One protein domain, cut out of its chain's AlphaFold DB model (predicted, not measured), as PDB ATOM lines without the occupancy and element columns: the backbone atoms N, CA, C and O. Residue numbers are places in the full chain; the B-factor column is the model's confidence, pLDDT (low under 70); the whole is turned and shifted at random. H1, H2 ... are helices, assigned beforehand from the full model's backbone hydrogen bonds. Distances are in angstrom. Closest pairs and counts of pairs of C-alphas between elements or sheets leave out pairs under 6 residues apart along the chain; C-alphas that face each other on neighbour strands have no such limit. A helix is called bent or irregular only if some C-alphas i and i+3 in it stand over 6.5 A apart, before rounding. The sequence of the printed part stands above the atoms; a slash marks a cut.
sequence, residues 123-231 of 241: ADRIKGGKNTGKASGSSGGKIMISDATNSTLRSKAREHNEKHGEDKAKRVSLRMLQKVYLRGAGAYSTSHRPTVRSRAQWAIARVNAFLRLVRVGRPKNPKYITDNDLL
ATOM      1  N   ALA A 123      87.360 125.030 150.101       51.47
ATOM      2  CA  ALA A 123      88.562 124.750 150.897       51.47
ATOM      3  C   ALA A 123      89.829 125.459 150.373       51.47
ATOM      4  O   ALA A 123      90.756 125.752 151.127       51.47
ATOM      5  N   ASP A 124      89.856 125.784 149.081       51.12
ATOM      6  CA  ASP A 124      90.949 126.485 148.419       51.12
ATOM      7  C   ASP A 124      90.701 127.997 148.263       51.12
ATOM      8  O   ASP A 124      91.563 128.708 147.731       51.12
ATOM      9  N   ARG A 125      89.563 128.529 148.726       60.50
ATOM     10  CA  ARG A 125      89.279 129.970 148.690       60.50
ATOM     11  C   ARG A 125      89.914 130.645 149.901       60.50
ATOM     12  O   ARG A 125      89.367 130.590 150.997       60.50
ATOM     13  N   ILE A 126      91.039 131.337 149.717       56.75
ATOM     14  CA  ILE A 126      91.588 132.187 150.784       56.75
ATOM     15  C   ILE A 126      90.984 133.588 150.648       56.75
ATOM     16  O   ILE A 126      91.232 134.279 149.658       56.75
ATOM     17  N   LYS A 127      90.214 134.027 151.649       50.97
ATOM     18  CA  LYS A 127      89.755 135.418 151.780       50.97
ATOM     19  C   LYS A 127      90.747 136.206 152.649       50.97
ATOM     20  O   LYS A 127      91.043 135.791 153.759       50.97
ATOM     21  N   GLY A 128      91.257 137.329 152.133       47.91
ATOM     22  CA  GLY A 128      91.876 138.408 152.923       47.91
ATOM     23  C   GLY A 128      93.024 138.041 153.879       47.91
ATOM     24  O   GLY A 128      92.911 138.302 155.069       47.91
ATOM     25  N   GLY A 129      94.157 137.528 153.384       43.94
ATOM     26  CA  GLY A 129      95.330 137.235 154.228       43.94
ATOM     27  C   GLY A 129      96.675 137.580 153.578       43.94
ATOM     28  O   GLY A 129      96.759 137.765 152.366       43.94
ATOM     29  N   LYS A 130      97.759 137.607 154.373       42.75
ATOM     30  CA  LYS A 130      99.147 137.938 153.949       42.75
ATOM     31  C   LYS A 130      99.684 137.089 152.773       42.75
ATOM     32  O   LYS A 130     100.678 137.453 152.157       42.75
ATOM     33  N   ASN A 131      98.997 135.996 152.425       47.38
ATOM     34  CA  ASN A 131      99.364 135.041 151.375       47.38
ATOM     35  C   ASN A 131      98.424 135.054 150.149       47.38
ATOM     36  O   ASN A 131      98.550 134.199 149.277       47.38
ATOM     37  N   THR A 132      97.477 135.999 150.048       47.41
ATOM     38  CA  THR A 132      96.475 136.035 148.960       47.41
ATOM     39  C   THR A 132      96.893 136.856 147.742       47.41
ATOM     40  O   THR A 132      96.049 137.238 146.937       47.41
ATOM     41  N   GLY A 133      98.178 137.174 147.588       44.41
ATOM     42  CA  GLY A 133      98.636 138.032 146.491       44.41
ATOM     43  C   GLY A 133      98.162 139.488 146.599       44.41
ATOM     44  O   GLY A 133      98.308 140.230 145.629       44.41
ATOM     45  N   LYS A 134      97.640 139.926 147.759       39.44
ATOM     46  CA  LYS A 134      97.485 141.356 148.058       39.44
ATOM     47  C   LYS A 134      98.892 141.942 148.171       39.44
ATOM     48  O   LYS A 134      99.587 141.726 149.159       39.44
ATOM     49  N   ALA A 135      99.324 142.663 147.141       37.91
ATOM     50  CA  ALA A 135     100.573 143.418 147.124       37.91
ATOM     51  C   ALA A 135     100.485 144.683 148.006       37.91
ATOM     52  O   ALA A 135     100.887 145.757 147.582       37.91
ATOM     53  N   SER A 136      99.923 144.570 149.214       37.34
ATOM     54  CA  SER A 136      99.780 145.674 150.173       37.34
ATOM     55  C   SER A 136     100.411 145.365 151.536       37.34
ATOM     56  O   SER A 136     100.115 146.039 152.513       37.34
ATOM     57  N   GLY A 137     101.237 144.321 151.639       35.03
ATOM     58  CA  GLY A 137     101.947 143.981 152.871       35.03
ATOM     59  C   GLY A 137     103.439 144.242 152.721       35.03
ATOM     60  O   GLY A 137     104.057 143.681 151.818       35.03
ATOM     61  N   SER A 138     103.987 145.082 153.600       33.56
ATOM     62  CA  SER A 138     105.402 145.436 153.725       33.56
ATOM     63  C   SER A 138     106.377 144.282 153.469       33.56
ATOM     64  O   SER A 138     106.127 143.126 153.817       33.56
ATOM     65  N   SER A 139     107.531 144.650 152.914       34.84
ATOM     66  CA  SER A 139     108.671 143.849 152.444       34.84
ATOM     67  C   SER A 139     109.355 142.897 153.455       34.84
ATOM     68  O   SER A 139     110.524 142.578 153.265       34.84
ATOM     69  N   GLY A 140     108.672 142.416 154.501       36.47
ATOM     70  CA  GLY A 140     109.263 141.608 155.581       36.47
ATOM     71  C   GLY A 140     108.461 140.383 156.049       36.47
ATOM     72  O   GLY A 140     108.925 139.663 156.927       36.47
ATOM     73  N   GLY A 141     107.274 140.100 155.499       37.66
ATOM     74  CA  GLY A 141     106.483 138.930 155.914       37.66
ATOM     75  C   GLY A 141     107.063 137.602 155.404       37.66
ATOM     76  O   GLY A 141     107.304 137.454 154.205       37.66
ATOM     77  N   LYS A 142     107.253 136.618 156.296       42.62
ATOM     78  CA  LYS A 142     107.697 135.253 155.952       42.62
ATOM     79  C   LYS A 142     106.747 134.658 154.901       42.62
ATOM     80  O   LYS A 142     105.568 134.436 155.163       42.62
ATOM     81  N   ILE A 143     107.265 134.443 153.696       51.47
ATOM     82  CA  ILE A 143     106.528 133.880 152.564       51.47
ATOM     83  C   ILE A 143     106.147 132.430 152.906       51.47
ATOM     84  O   ILE A 143     107.029 131.580 153.009       51.47
ATOM     85  N   MET A 144     104.853 132.129 153.075       60.28
ATOM     86  CA  MET A 144     104.381 130.759 153.332       60.28
ATOM     87  C   MET A 144     104.354 129.943 152.030       60.28
ATOM     88  O   MET A 144     103.304 129.697 151.440       60.28
ATOM     89  N   ILE A 145     105.535 129.560 151.548       72.69
ATOM     90  CA  ILE A 145     105.737 128.597 150.459       72.69
ATOM     91  C   ILE A 145     106.341 127.340 151.087       72.69
ATOM     92  O   ILE A 145     107.297 127.448 151.847       72.69
ATOM     93  N   SER A 146     105.799 126.158 150.776       81.06
ATOM     94  CA  SER A 146     106.365 124.898 151.278       81.06
ATOM     95  C   SER A 146     107.791 124.688 150.771       81.06
ATOM     96  O   SER A 146     108.109 125.087 149.647       81.06
ATOM     97  N   ASP A 147     108.635 124.001 151.540       81.69
ATOM     98  CA  ASP A 147     110.033 123.763 151.158       81.69
ATOM     99  C   ASP A 147     110.159 123.054 149.806       81.69
ATOM    100  O   ASP A 147     110.959 123.457 148.960       81.69
ATOM    101  N   ALA A 148     109.281 122.085 149.531       84.00
ATOM    102  CA  ALA A 148     109.203 121.409 148.236       84.00
ATOM    103  C   ALA A 148     108.912 122.384 147.075       84.00
ATOM    104  O   ALA A 148     109.530 122.316 146.006       84.00
ATOM    105  N   THR A 149     107.995 123.333 147.284       86.25
ATOM    106  CA  THR A 149     107.690 124.360 146.282       86.25
ATOM    107  C   THR A 149     108.868 125.316 146.123       86.25
ATOM    108  O   THR A 149     109.238 125.656 145.001       86.25
ATOM    109  N   ASN A 150     109.492 125.724 147.225       88.69
ATOM    110  CA  ASN A 150     110.635 126.624 147.201       88.69
ATOM    111  C   ASN A 150     111.840 126.002 146.472       88.69
ATOM    112  O   ASN A 150     112.469 126.663 145.646       88.69
ATOM    113  N   SER A 151     112.103 124.715 146.709       90.88
ATOM    114  CA  SER A 151     113.102 123.924 145.982       90.88
ATOM    115  C   SER A 151     112.795 123.886 144.480       90.88
ATOM    116  O   SER A 151     113.644 124.231 143.660       90.88
ATOM    117  N   THR A 152     111.535 123.631 144.107       92.75
ATOM    118  CA  THR A 152     111.096 123.659 142.700       92.75
ATOM    119  C   THR A 152     111.333 125.023 142.038       92.75
ATOM    120  O   THR A 152     111.801 125.095 140.900       92.75
ATOM    121  N   LEU A 153     111.016 126.125 142.727       94.88
ATOM    122  CA  LEU A 153     111.250 127.480 142.217       94.88
ATOM    123  C   LEU A 153     112.747 127.777 142.074       94.88
ATOM    124  O   LEU A 153     113.151 128.415 141.100       94.88
ATOM    125  N   ARG A 154     113.574 127.290 143.003       94.69
ATOM    126  CA  ARG A 154     115.033 127.421 142.942       94.69
ATOM    127  C   ARG A 154     115.604 126.699 141.725       94.69
ATOM    128  O   ARG A 154     116.342 127.330 140.970       94.69
ATOM    129  N   SER A 155     115.222 125.444 141.490       96.38
ATOM    130  CA  SER A 155     115.668 124.683 140.314       96.38
ATOM    131  C   SER A 155     115.277 125.384 139.017       96.38
ATOM    132  O   SER A 155     116.117 125.587 138.150       96.38
ATOM    133  N   LYS A 156     114.041 125.891 138.926       96.31
ATOM    134  CA  LYS A 156     113.580 126.656 137.756       96.31
ATOM    135  C   LYS A 156     114.379 127.934 137.506       96.31
ATOM    136  O   LYS A 156     114.683 128.236 136.356       96.31
ATOM    137  N   ALA A 157     114.695 128.696 138.554       96.25
ATOM    138  CA  ALA A 157     115.521 129.895 138.420       96.25
ATOM    139  C   ALA A 157     116.936 129.543 137.943       96.25
ATOM    140  O   ALA A 157     117.462 130.216 137.058       96.25
ATOM    141  N   ARG A 158     117.525 128.476 138.500       95.50
ATOM    142  CA  ARG A 158     118.844 127.969 138.103       95.50
ATOM    143  C   ARG A 158     118.855 127.552 136.635       95.50
ATOM    144  O   ARG A 158     119.619 128.125 135.873       95.50
ATOM    145  N   GLU A 159     117.960 126.652 136.233       95.31
ATOM    146  CA  GLU A 159     117.856 126.150 134.853       95.31
ATOM    147  C   GLU A 159     117.622 127.269 133.829       95.31
ATOM    148  O   GLU A 159     118.125 127.216 132.708       95.31
ATOM    149  N   HIS A 160     116.833 128.286 134.187       96.44
ATOM    150  CA  HIS A 160     116.609 129.438 133.317       96.44
ATOM    151  C   HIS A 160     117.872 130.290 133.178       96.44
ATOM    152  O   HIS A 160     118.241 130.654 132.065       96.44
ATOM    153  N   ASN A 161     118.530 130.608 134.293       96.31
ATOM    154  CA  ASN A 161     119.728 131.445 134.289       96.31
ATOM    155  C   ASN A 161     120.928 130.749 133.649       96.31
ATOM    156  O   ASN A 161     121.734 131.414 133.020       96.31
ATOM    157  N   GLU A 162     121.029 129.433 133.764       96.00
ATOM    158  CA  GLU A 162     122.051 128.650 133.071       96.00
ATOM    159  C   GLU A 162     121.930 128.788 131.546       96.00
ATOM    160  O   GLU A 162     122.929 128.839 130.846       96.00
ATOM    161  N   LYS A 163     120.704 128.922 131.024       94.12
ATOM    162  CA  LYS A 163     120.447 129.022 129.578       94.12
ATOM    163  C   LYS A 163     120.380 130.452 129.049       94.12
ATOM    164  O   LYS A 163     120.552 130.670 127.853       94.12
ATOM    165  N   HIS A 164     120.005 131.411 129.894       93.88
ATOM    166  CA  HIS A 164     119.649 132.770 129.465       93.88
ATOM    167  C   HIS A 164     120.197 133.874 130.374       93.88
ATOM    168  O   HIS A 164     119.957 135.043 130.104       93.88
ATOM    169  N   GLY A 165     120.876 133.532 131.467       88.69
ATOM    170  CA  GLY A 165     121.263 134.472 132.521       88.69
ATOM    171  C   GLY A 165     122.514 135.298 132.233       88.69
ATOM    172  O   GLY A 165     122.813 136.183 133.036       88.69
ATOM    173  N   GLU A 166     123.218 135.024 131.130       90.94
ATOM    174  CA  GLU A 166     124.286 135.889 130.606       90.94
ATOM    175  C   GLU A 166     123.733 137.268 130.240       90.94
ATOM    176  O   GLU A 166     124.306 138.300 130.586       90.94
ATOM    177  N   ASP A 167     122.548 137.288 129.625       91.62
ATOM    178  CA  ASP A 167     121.810 138.512 129.372       91.62
ATOM    179  C   ASP A 167     121.120 138.974 130.664       91.62
ATOM    180  O   ASP A 167     120.180 138.346 131.172       91.62
ATOM    181  N   LYS A 168     121.571 140.116 131.194       90.81
ATOM    182  CA  LYS A 168     121.004 140.730 132.402       90.81
ATOM    183  C   LYS A 168     119.501 141.001 132.256       90.81
ATOM    184  O   LYS A 168     118.774 140.814 133.232       90.81
ATOM    185  N   ALA A 169     119.019 141.328 131.053       92.38
ATOM    186  CA  ALA A 169     117.601 141.544 130.755       92.38
ATOM    187  C   ALA A 169     116.782 140.240 130.711       92.38
ATOM    188  O   ALA A 169     115.552 140.271 130.632       92.38
ATOM    189  N   LYS A 170     117.438 139.077 130.790       94.56
ATOM    190  CA  LYS A 170     116.795 137.760 130.857       94.56
ATOM    191  C   LYS A 170     117.048 137.028 132.174       94.56
ATOM    192  O   LYS A 170     116.507 135.941 132.372       94.56
ATOM    193  N   ARG A 171     117.822 137.593 133.100       93.88
ATOM    194  CA  ARG A 171     118.145 136.948 134.378       93.88
ATOM    195  C   ARG A 171     116.961 136.988 135.351       93.88
ATOM    196  O   ARG A 171     116.264 137.993 135.474       93.88
ATOM    197  N   VAL A 172     116.749 135.897 136.086       96.06
ATOM    198  CA  VAL A 172     115.698 135.782 137.113       96.06
ATOM    199  C   VAL A 172     116.275 135.439 138.483       96.06
ATOM    200  O   VAL A 172     117.309 134.789 138.600       96.06
ATOM    201  N   SER A 173     115.599 135.847 139.556       94.69
ATOM    202  CA  SER A 173     115.958 135.481 140.931       94.69
ATOM    203  C   SER A 173     114.893 134.592 141.568       94.69
ATOM    204  O   SER A 173     113.715 134.650 141.205       94.69
ATOM    205  N   LEU A 174     115.280 133.808 142.581       93.75
ATOM    206  CA  LEU A 174     114.332 133.009 143.363       93.75
ATOM    207  C   LEU A 174     113.211 133.883 143.949       93.75
ATOM    208  O   LEU A 174     112.040 133.526 143.851       93.75
ATOM    209  N   ARG A 175     113.551 135.067 144.479       90.44
ATOM    210  CA  ARG A 175     112.574 136.013 145.042       90.44
ATOM    211  C   ARG A 175     111.557 136.493 144.001       90.44
ATOM    212  O   ARG A 175     110.383 136.636 144.333       90.44
ATOM    213  N   MET A 176     111.969 136.704 142.745       93.19
ATOM    214  CA  MET A 176     111.035 137.033 141.656       93.19
ATOM    215  C   MET A 176     110.044 135.888 141.435       93.19
ATOM    216  O   MET A 176     108.836 136.117 141.424       93.19
ATOM    217  N   LEU A 177     110.534 134.647 141.330       94.88
ATOM    218  CA  LEU A 177     109.663 133.494 141.088       94.88
ATOM    219  C   LEU A 177     108.725 133.210 142.268       94.88
ATOM    220  O   LEU A 177     107.565 132.870 142.046       94.88
ATOM    221  N   GLN A 178     109.179 133.414 143.508       90.75
ATOM    222  CA  GLN A 178     108.331 133.340 144.703       90.75
ATOM    223  C   GLN A 178     107.194 134.371 144.656       90.75
ATOM    224  O   GLN A 178     106.041 134.019 144.896       90.75
ATOM    225  N   LYS A 179     107.479 135.628 144.284       91.00
ATOM    226  CA  LYS A 179     106.443 136.667 144.140       91.00
ATOM    227  C   LYS A 179     105.419 136.315 143.058       91.00
ATOM    228  O   LYS A 179     104.217 136.397 143.312       91.00
ATOM    229  N   VAL A 180     105.873 135.868 141.883       92.19
ATOM    230  CA  VAL A 180     104.984 135.420 140.792       92.19
ATOM    231  C   VAL A 180     104.126 134.232 141.238       92.19
ATOM    232  O   VAL A 180     102.923 134.201 140.972       92.19
ATOM    233  N   TYR A 181     104.723 133.272 141.951       90.44
ATOM    234  CA  TYR A 181     104.012 132.126 142.508       90.44
ATOM    235  C   TYR A 181     102.892 132.578 143.454       90.44
ATOM    236  O   TYR A 181     101.743 132.188 143.262       90.44
ATOM    237  N   LEU A 182     103.189 133.448 144.424       85.44
ATOM    238  CA  LEU A 182     102.193 133.954 145.376       85.44
ATOM    239  C   LEU A 182     101.057 134.716 144.685       85.44
ATOM    240  O   LEU A 182      99.893 134.519 145.025       85.44
ATOM    241  N   ARG A 183     101.365 135.542 143.678       86.62
ATOM    242  CA  ARG A 183     100.342 136.238 142.874       86.62
ATOM    243  C   ARG A 183      99.452 135.261 142.112       86.62
ATOM    244  O   ARG A 183      98.238 135.441 142.060       86.62
ATOM    245  N   GLY A 184     100.037 134.206 141.546       85.44
ATOM    246  CA  GLY A 184      99.286 133.117 140.927       85.44
ATOM    247  C   GLY A 184      98.389 132.398 141.933       85.44
ATOM    248  O   GLY A 184      97.198 132.232 141.680       85.44
ATOM    249  N   ALA A 185      98.940 132.027 143.086       83.25
ATOM    250  CA  ALA A 185      98.226 131.346 144.160       83.25
ATOM    251  C   ALA A 185      97.055 132.184 144.706       83.25
ATOM    252  O   ALA A 185      95.979 131.641 144.948       83.25
ATOM    253  N   GLY A 186      97.235 133.503 144.828       76.06
ATOM    254  CA  GLY A 186      96.173 134.446 145.174       76.06
ATOM    255  C   GLY A 186      95.048 134.466 144.139       76.06
ATOM    256  O   GLY A 186      93.890 134.252 144.489       76.06
ATOM    257  N   ALA A 187      95.393 134.614 142.854       76.38
ATOM    258  CA  ALA A 187      94.421 134.654 141.757       76.38
ATOM    259  C   ALA A 187      93.577 133.371 141.629       76.38
ATOM    260  O   ALA A 187      92.416 133.446 141.232       76.38
ATOM    261  N   TYR A 188      94.138 132.212 141.998       75.69
ATOM    262  CA  TYR A 188      93.413 130.935 142.006       75.69
ATOM    263  C   TYR A 188      92.161 130.982 142.891       75.69
ATOM    264  O   TYR A 188      91.144 130.403 142.525       75.69
ATOM    265  N   SER A 189      92.219 131.702 144.021       65.62
ATOM    266  CA  SER A 189      91.099 131.807 144.969       65.62
ATOM    267  C   SER A 189      89.871 132.468 144.337       65.62
ATOM    268  O   SER A 189      88.746 132.076 144.635       65.62
ATOM    269  N   THR A 190      90.089 133.438 143.442       65.94
ATOM    270  CA  THR A 190      89.024 134.134 142.708       65.94
ATOM    271  C   THR A 190      88.553 133.321 141.507       65.94
ATOM    272  O   THR A 190      87.352 133.187 141.284       65.94
ATOM    273  N   SER A 191      89.486 132.769 140.726       63.59
ATOM    274  CA  SER A 191      89.162 132.062 139.488       63.59
ATOM    275  C   SER A 191      90.281 131.147 139.006       63.59
ATOM    276  O   SER A 191      91.451 131.537 138.988       63.59
ATOM    277  N   HIS A 192      89.913 129.981 138.480       69.31
ATOM    278  CA  HIS A 192      90.811 129.117 137.725       69.31
ATOM    279  C   HIS A 192      90.088 128.361 136.606       69.31
ATOM    280  O   HIS A 192      88.862 128.302 136.537       69.31
ATOM    281  N   ARG A 193      90.868 127.738 135.713       66.94
ATOM    282  CA  ARG A 193      90.317 126.821 134.703       66.94
ATOM    283  C   ARG A 193      89.831 125.536 135.378       66.94
ATOM    284  O   ARG A 193      90.622 124.976 136.140       66.94
ATOM    285  N   PRO A 194      88.662 124.974 135.025       73.12
ATOM    286  CA  PRO A 194      88.151 123.725 135.622       73.12
ATOM    287  C   PRO A 194      89.109 122.526 135.515       73.12
ATOM    288  O   PRO A 194      89.051 121.571 136.283       73.12
ATOM    289  N   THR A 195      90.034 122.579 134.558       71.31
ATOM    290  CA  THR A 195      91.086 121.580 134.356       71.31
ATOM    291  C   THR A 195      92.253 121.682 135.348       71.31
ATOM    292  O   THR A 195      93.130 120.823 135.345       71.31
ATOM    293  N   VAL A 196      92.306 122.700 136.202       75.88
ATOM    294  CA  VAL A 196      93.385 122.892 137.178       75.88
ATOM    295  C   VAL A 196      92.885 122.522 138.568       75.88
ATOM    296  O   VAL A 196      91.935 123.116 139.064       75.88
ATOM    297  N   ARG A 197      93.533 121.528 139.186       71.38
ATOM    298  CA  ARG A 197      93.073 120.898 140.438       71.38
ATOM    299  C   ARG A 197      93.744 121.412 141.705       71.38
ATOM    300  O   ARG A 197      93.398 120.953 142.782       71.38
ATOM    301  N   SER A 198      94.754 122.268 141.582       77.75
ATOM    302  CA  SER A 198      95.426 122.804 142.760       77.75
ATOM    303  C   SER A 198      95.933 124.218 142.544       77.75
ATOM    304  O   SER A 198      96.407 124.588 141.460       77.75
ATOM    305  N   ARG A 199      95.915 124.976 143.643       79.56
ATOM    306  CA  ARG A 199      96.506 126.310 143.750       79.56
ATOM    307  C   ARG A 199      97.982 126.313 143.348       79.56
ATOM    308  O   ARG A 199      98.417 127.176 142.588       79.56
ATOM    309  N   ALA A 200      98.737 125.314 143.805       82.19
ATOM    310  CA  ALA A 200     100.157 125.183 143.497       82.19
ATOM    311  C   ALA A 200     100.406 124.973 141.995       82.19
ATOM    312  O   ALA A 200     101.270 125.633 141.418       82.19
ATOM    313  N   GLN A 201      99.622 124.116 141.331       83.50
ATOM    314  CA  GLN A 201      99.740 123.892 139.887       83.50
ATOM    315  C   GLN A 201      99.452 125.173 139.090       83.50
ATOM    316  O   GLN A 201     100.172 125.481 138.139       83.50
ATOM    317  N   TRP A 202      98.426 125.931 139.483       85.38
ATOM    318  CA  TRP A 202      98.095 127.215 138.861       85.38
ATOM    319  C   TRP A 202      99.230 128.237 139.012       85.38
ATOM    320  O   TRP A 202      99.656 128.858 138.036       85.38
ATOM    321  N   ALA A 203      99.773 128.356 140.221       89.12
ATOM    322  CA  ALA A 203     100.882 129.248 140.522       89.12
ATOM    323  C   ALA A 203     102.161 128.883 139.743       89.12
ATOM    324  O   ALA A 203     102.787 129.756 139.141       89.12
ATOM    325  N   ILE A 204     102.514 127.594 139.653       90.62
ATOM    326  CA  ILE A 204     103.660 127.126 138.850       90.62
ATOM    327  C   ILE A 204     103.449 127.374 137.350       90.62
ATOM    328  O   ILE A 204     104.392 127.739 136.647       90.62
ATOM    329  N   ALA A 205     102.225 127.220 136.833       90.19
ATOM    330  CA  ALA A 205     101.932 127.540 135.437       90.19
ATOM    331  C   ALA A 205     102.168 129.030 135.134       90.19
ATOM    332  O   ALA A 205     102.734 129.361 134.088       90.19
ATOM    333  N   ARG A 206     101.807 129.919 136.069       91.81
ATOM    334  CA  ARG A 206     102.107 131.355 135.977       91.81
ATOM    335  C   ARG A 206     103.612 131.633 136.017       91.81
ATOM    336  O   ARG A 206     104.096 132.398 135.189       91.81
ATOM    337  N   VAL A 207     104.369 130.950 136.880       95.25
ATOM    338  CA  VAL A 207     105.845 131.019 136.900       95.25
ATOM    339  C   VAL A 207     106.439 130.616 135.548       95.25
ATOM    340  O   VAL A 207     107.269 131.337 135.004       95.25
ATOM    341  N   ASN A 208     105.978 129.519 134.941       94.75
ATOM    342  CA  ASN A 208     106.454 129.107 133.615       94.75
ATOM    343  C   ASN A 208     106.106 130.141 132.522       94.75
ATOM    344  O   ASN A 208     106.889 130.351 131.595       94.75
ATOM    345  N   ALA A 209     104.947 130.803 132.621       93.75
ATOM    346  CA  ALA A 209     104.578 131.890 131.715       93.75
ATOM    347  C   ALA A 209     105.482 133.123 131.892       93.75
ATOM    348  O   ALA A 209     105.878 133.724 130.893       93.75
ATOM    349  N   PHE A 210     105.849 133.455 133.133       95.75
ATOM    350  CA  PHE A 210     106.817 134.508 133.448       95.75
ATOM    351  C   PHE A 210     108.211 134.196 132.890       95.75
ATOM    352  O   PHE A 210     108.775 135.028 132.189       95.75
ATOM    353  N   LEU A 211     108.735 132.983 133.091       96.06
ATOM    354  CA  LEU A 211     110.035 132.578 132.531       96.06
ATOM    355  C   LEU A 211     110.052 132.666 130.999       96.06
ATOM    356  O   LEU A 211     111.011 133.156 130.404       96.06
ATOM    357  N   ARG A 212     108.958 132.256 130.340       94.25
ATOM    358  CA  ARG A 212     108.810 132.433 128.889       94.25
ATOM    359  C   ARG A 212     108.832 133.909 128.496       94.25
ATOM    360  O   ARG A 212     109.479 134.233 127.506       94.25
ATOM    361  N   LEU A 213     108.096 134.757 129.214       95.19
ATOM    362  CA  LEU A 213     108.064 136.198 128.970       95.19
ATOM    363  C   LEU A 213     109.480 136.776 129.049       95.19
ATOM    364  O   LEU A 213     109.910 137.374 128.074       95.19
ATOM    365  N   VAL A 214     110.207 136.497 130.135       94.81
ATOM    366  CA  VAL A 214     111.587 136.958 130.340       94.81
ATOM    367  C   VAL A 214     112.511 136.486 129.214       94.81
ATOM    368  O   VAL A 214     113.301 137.260 128.690       94.81
ATOM    369  N   ARG A 215     112.396 135.221 128.795       94.25
ATOM    370  CA  ARG A 215     113.241 134.657 127.734       94.25
ATOM    371  C   ARG A 215     112.969 135.264 126.355       94.25
ATOM    372  O   ARG A 215     113.898 135.492 125.590       94.25
ATOM    373  N   VAL A 216     111.692 135.408 125.998       93.38
ATOM    374  CA  VAL A 216     111.248 135.719 124.624       93.38
ATOM    375  C   VAL A 216     110.979 137.220 124.437       93.38
ATOM    376  O   VAL A 216     110.767 137.664 123.316       93.38
ATOM    377  N   GLY A 217     110.908 138.005 125.514       91.94
ATOM    378  CA  GLY A 217     110.526 139.421 125.489       91.94
ATOM    379  C   GLY A 217     109.015 139.664 125.371       91.94
ATOM    380  O   GLY A 217     108.527 140.748 125.695       91.94
ATOM    381  N   ARG A 218     108.238 138.652 124.956       90.81
ATOM    382  CA  ARG A 218     106.776 138.730 124.796       90.81
ATOM    383  C   ARG A 218     106.033 137.565 125.458       90.81
ATOM    384  O   ARG A 218     106.489 136.416 125.401       90.81
ATOM    385  N   PRO A 219     104.855 137.819 126.055       91.44
ATOM    386  CA  PRO A 219     104.066 136.766 126.672       91.44
ATOM    387  C   PRO A 219     103.372 135.900 125.611       91.44
ATOM    388  O   PRO A 219     103.111 136.337 124.494       91.44
ATOM    389  N   LYS A 220     103.021 134.652 125.963       87.44
ATOM    390  CA  LYS A 220     102.195 133.797 125.084       87.44
ATOM    391  C   LYS A 220     100.778 134.355 124.913       87.44
ATOM    392  O   LYS A 220     100.187 134.211 123.853       87.44
ATOM    393  N   ASN A 221     100.239 134.946 125.976       85.38
ATOM    394  CA  ASN A 221      98.970 135.658 125.960       85.38
ATOM    395  C   ASN A 221      99.271 137.160 126.066       85.38
ATOM    396  O   ASN A 221      99.791 137.560 127.109       85.38
ATOM    397  N   PRO A 222      98.937 137.985 125.060       86.62
ATOM    398  CA  PRO A 222      99.156 139.433 125.096       86.62
ATOM    399  C   PRO A 222      98.569 140.129 126.332       86.62
ATOM    400  O   PRO A 222      99.134 141.110 126.804       86.62
ATOM    401  N   LYS A 223      97.485 139.585 126.907       86.69
ATOM    402  CA  LYS A 223      96.828 140.120 128.114       86.69
ATOM    403  C   LYS A 223      97.616 139.882 129.413       86.69
ATOM    404  O   LYS A 223      97.217 140.361 130.469       86.69
ATOM    405  N   TYR A 224      98.709 139.117 129.379       88.62
ATOM    406  CA  TYR A 224      99.538 138.881 130.560       88.62
ATOM    407  C   TYR A 224     100.474 140.069 130.810       88.62
ATOM    408  O   TYR A 224     101.514 140.198 130.164       88.62
ATOM    409  N   ILE A 225     100.079 140.933 131.747       88.88
ATOM    410  CA  ILE A 225     100.805 142.164 132.118       88.88
ATOM    411  C   ILE A 225     101.085 142.285 133.621       88.88
ATOM    412  O   ILE A 225     101.891 143.103 134.049       88.88
ATOM    413  N   THR A 226     100.440 141.449 134.431       86.44
ATOM    414  CA  THR A 226     100.355 141.556 135.897       86.44
ATOM    415  C   THR A 226     101.666 141.343 136.652       86.44
ATOM    416  O   THR A 226     101.688 141.511 137.865       86.44
ATOM    417  N   ASP A 227     102.724 140.902 135.971       92.25
ATOM    418  CA  ASP A 227     104.035 140.622 136.569       92.25
ATOM    419  C   ASP A 227     105.170 141.382 135.871       92.25
ATOM    420  O   ASP A 227     106.343 141.062 136.064       92.25
ATOM    421  N   ASN A 228     104.836 142.391 135.056       92.19
ATOM    422  CA  ASN A 228     105.836 143.191 134.352       92.19
ATOM    423  C   ASN A 228     106.727 143.993 135.317       92.19
ATOM    424  O   ASN A 228     107.895 144.221 135.030       92.19
ATOM    425  N   ASP A 229     106.209 144.366 136.489       91.38
ATOM    426  CA  ASP A 229     106.935 145.079 137.549       91.38
ATOM    427  C   ASP A 229     108.087 144.268 138.173       91.38
ATOM    428  O   ASP A 229     108.973 144.834 138.826       91.38
ATOM    429  N   LEU A 230     108.059 142.944 137.981       93.31
ATOM    430  CA  LEU A 230     109.073 142.002 138.443       93.31
ATOM    431  C   LEU A 230     110.108 141.673 137.368       93.31
ATOM    432  O   LEU A 230     110.990 140.863 137.639       93.31
ATOM    433  N   LEU A 231     109.996 142.230 136.160       94.12
ATOM    434  CA  LEU A 231     110.955 141.974 135.090       94.12
ATOM    435  C   LEU A 231     112.318 142.610 135.413       94.12
ATOM    436  O   LEU A 231     112.372 143.647 136.082       94.12
TER     437      LEU A 231
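AT A GLANCE: This is residues 123 to 231 of the 241 residues of the protein "DUF5824 domain-containing protein" of Bdellovibrionaceae bacterium (UniProt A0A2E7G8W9). Two helices, H1 and H3, run nearly parallel with little contact between them, while H2 starts at H1, meeting it with residues 174 to 178 alone, and runs away from it to cross H3 at a steep angle, packing closely on it near Gly 184 and Ala 203. Long stretches without a named element, residues 123 to 146 before H1 and residues 217 to 231 after H3, make up the two ends of the printed part, and the second of them folds back from the end of H3. The printed part has 109 residues, with three named helices in the order H1, H2, H3 and no named strand. Its class is all helix, though under half of the residues, 53 of the 109, are in named elements. The whole is compact, with a radius of gyration of the C-alphas of 13.8 A and spans of 42 by 31 by 25 A.

IN THESE COORDINATES: Begin at C-alpha 123, at (88.562, 124.750, 150.897), and go through residues 123 to 146, 24 residues with no named element, whose C-alphas lie 10 to 21 A from the mean of all C-alphas. Then find C-alpha 147 at (110.033, 123.763, 151.158), where H1 begins; it takes in residues 147 to 164 and measures 25.4 A from first to last C-alpha. After residues 165 to 173, of which 168 to 170 are a short helical run without a name, H2 takes residues 174 to 190. Its C-alpha 174 stands at (114.332, 133.009, 143.363), and the helix measures 25.3 A. H3 is residues 199 to 216, 25.9 A long, and it ends at C-alpha 216, at (111.248, 135.719, 124.624). Beyond it, residues 217 to 231 bear no named element, and their C-alphas lie 8 to 17 A from the mean of all C-alphas.

HOW THE PARTS SIT: Look first at Arg 154 and Leu 174, whose C-alphas, 5.6 A apart, are the closest of H1 and H2. These two helices touch, with 7 pairs of C-alphas within 8 A, but H1 does so with residues 150 to 157 alone and H2 with residues 174 to 178 alone. Their lines stand at a steep tilt of 58 degrees, and they run opposite ways. Go on to Gly 184 and Ala 203, the closest C-alphas of H2 and H3 at 4.2 A; here the helices touch with 25 pairs of C-alphas within 8 A. H2 and H3 run opposite ways at a steep tilt of 51 degrees, with their centres 9.4 A apart. H1 and H3 run the same way at a shallow tilt of 13 degrees, their centres 11.7 A apart. They are close but not clearly touching, and their closest C-alphas, those of His 164 and Arg 215, are 6.9 A apart. Along the backbone of H3, every O i to N i+4 pair is within hydrogen-bond range, while in H1 it is 13 of 14 and in H2 11 of 13. No helix is bent or irregular.

THE WHOLE: The two C-alphas farthest apart, those of Ala 123 and Glu 166, are 42.6 A from each other, and the first and last printed C-alphas, of Ala 123 and Leu 231, are 32.4 A apart. The printed part runs from 123 to 231 without a cut, within a full chain of 241 residues. Both links between named helices are short, with 9 residues from H1 to H2 and 8 from H2 to H3. The mean pLDDT of the printed part is 79.3. Look at the B-factor column of residues 123 to 144 and 189 to 193: these 27 residues are under 70, where the model's confidence is low.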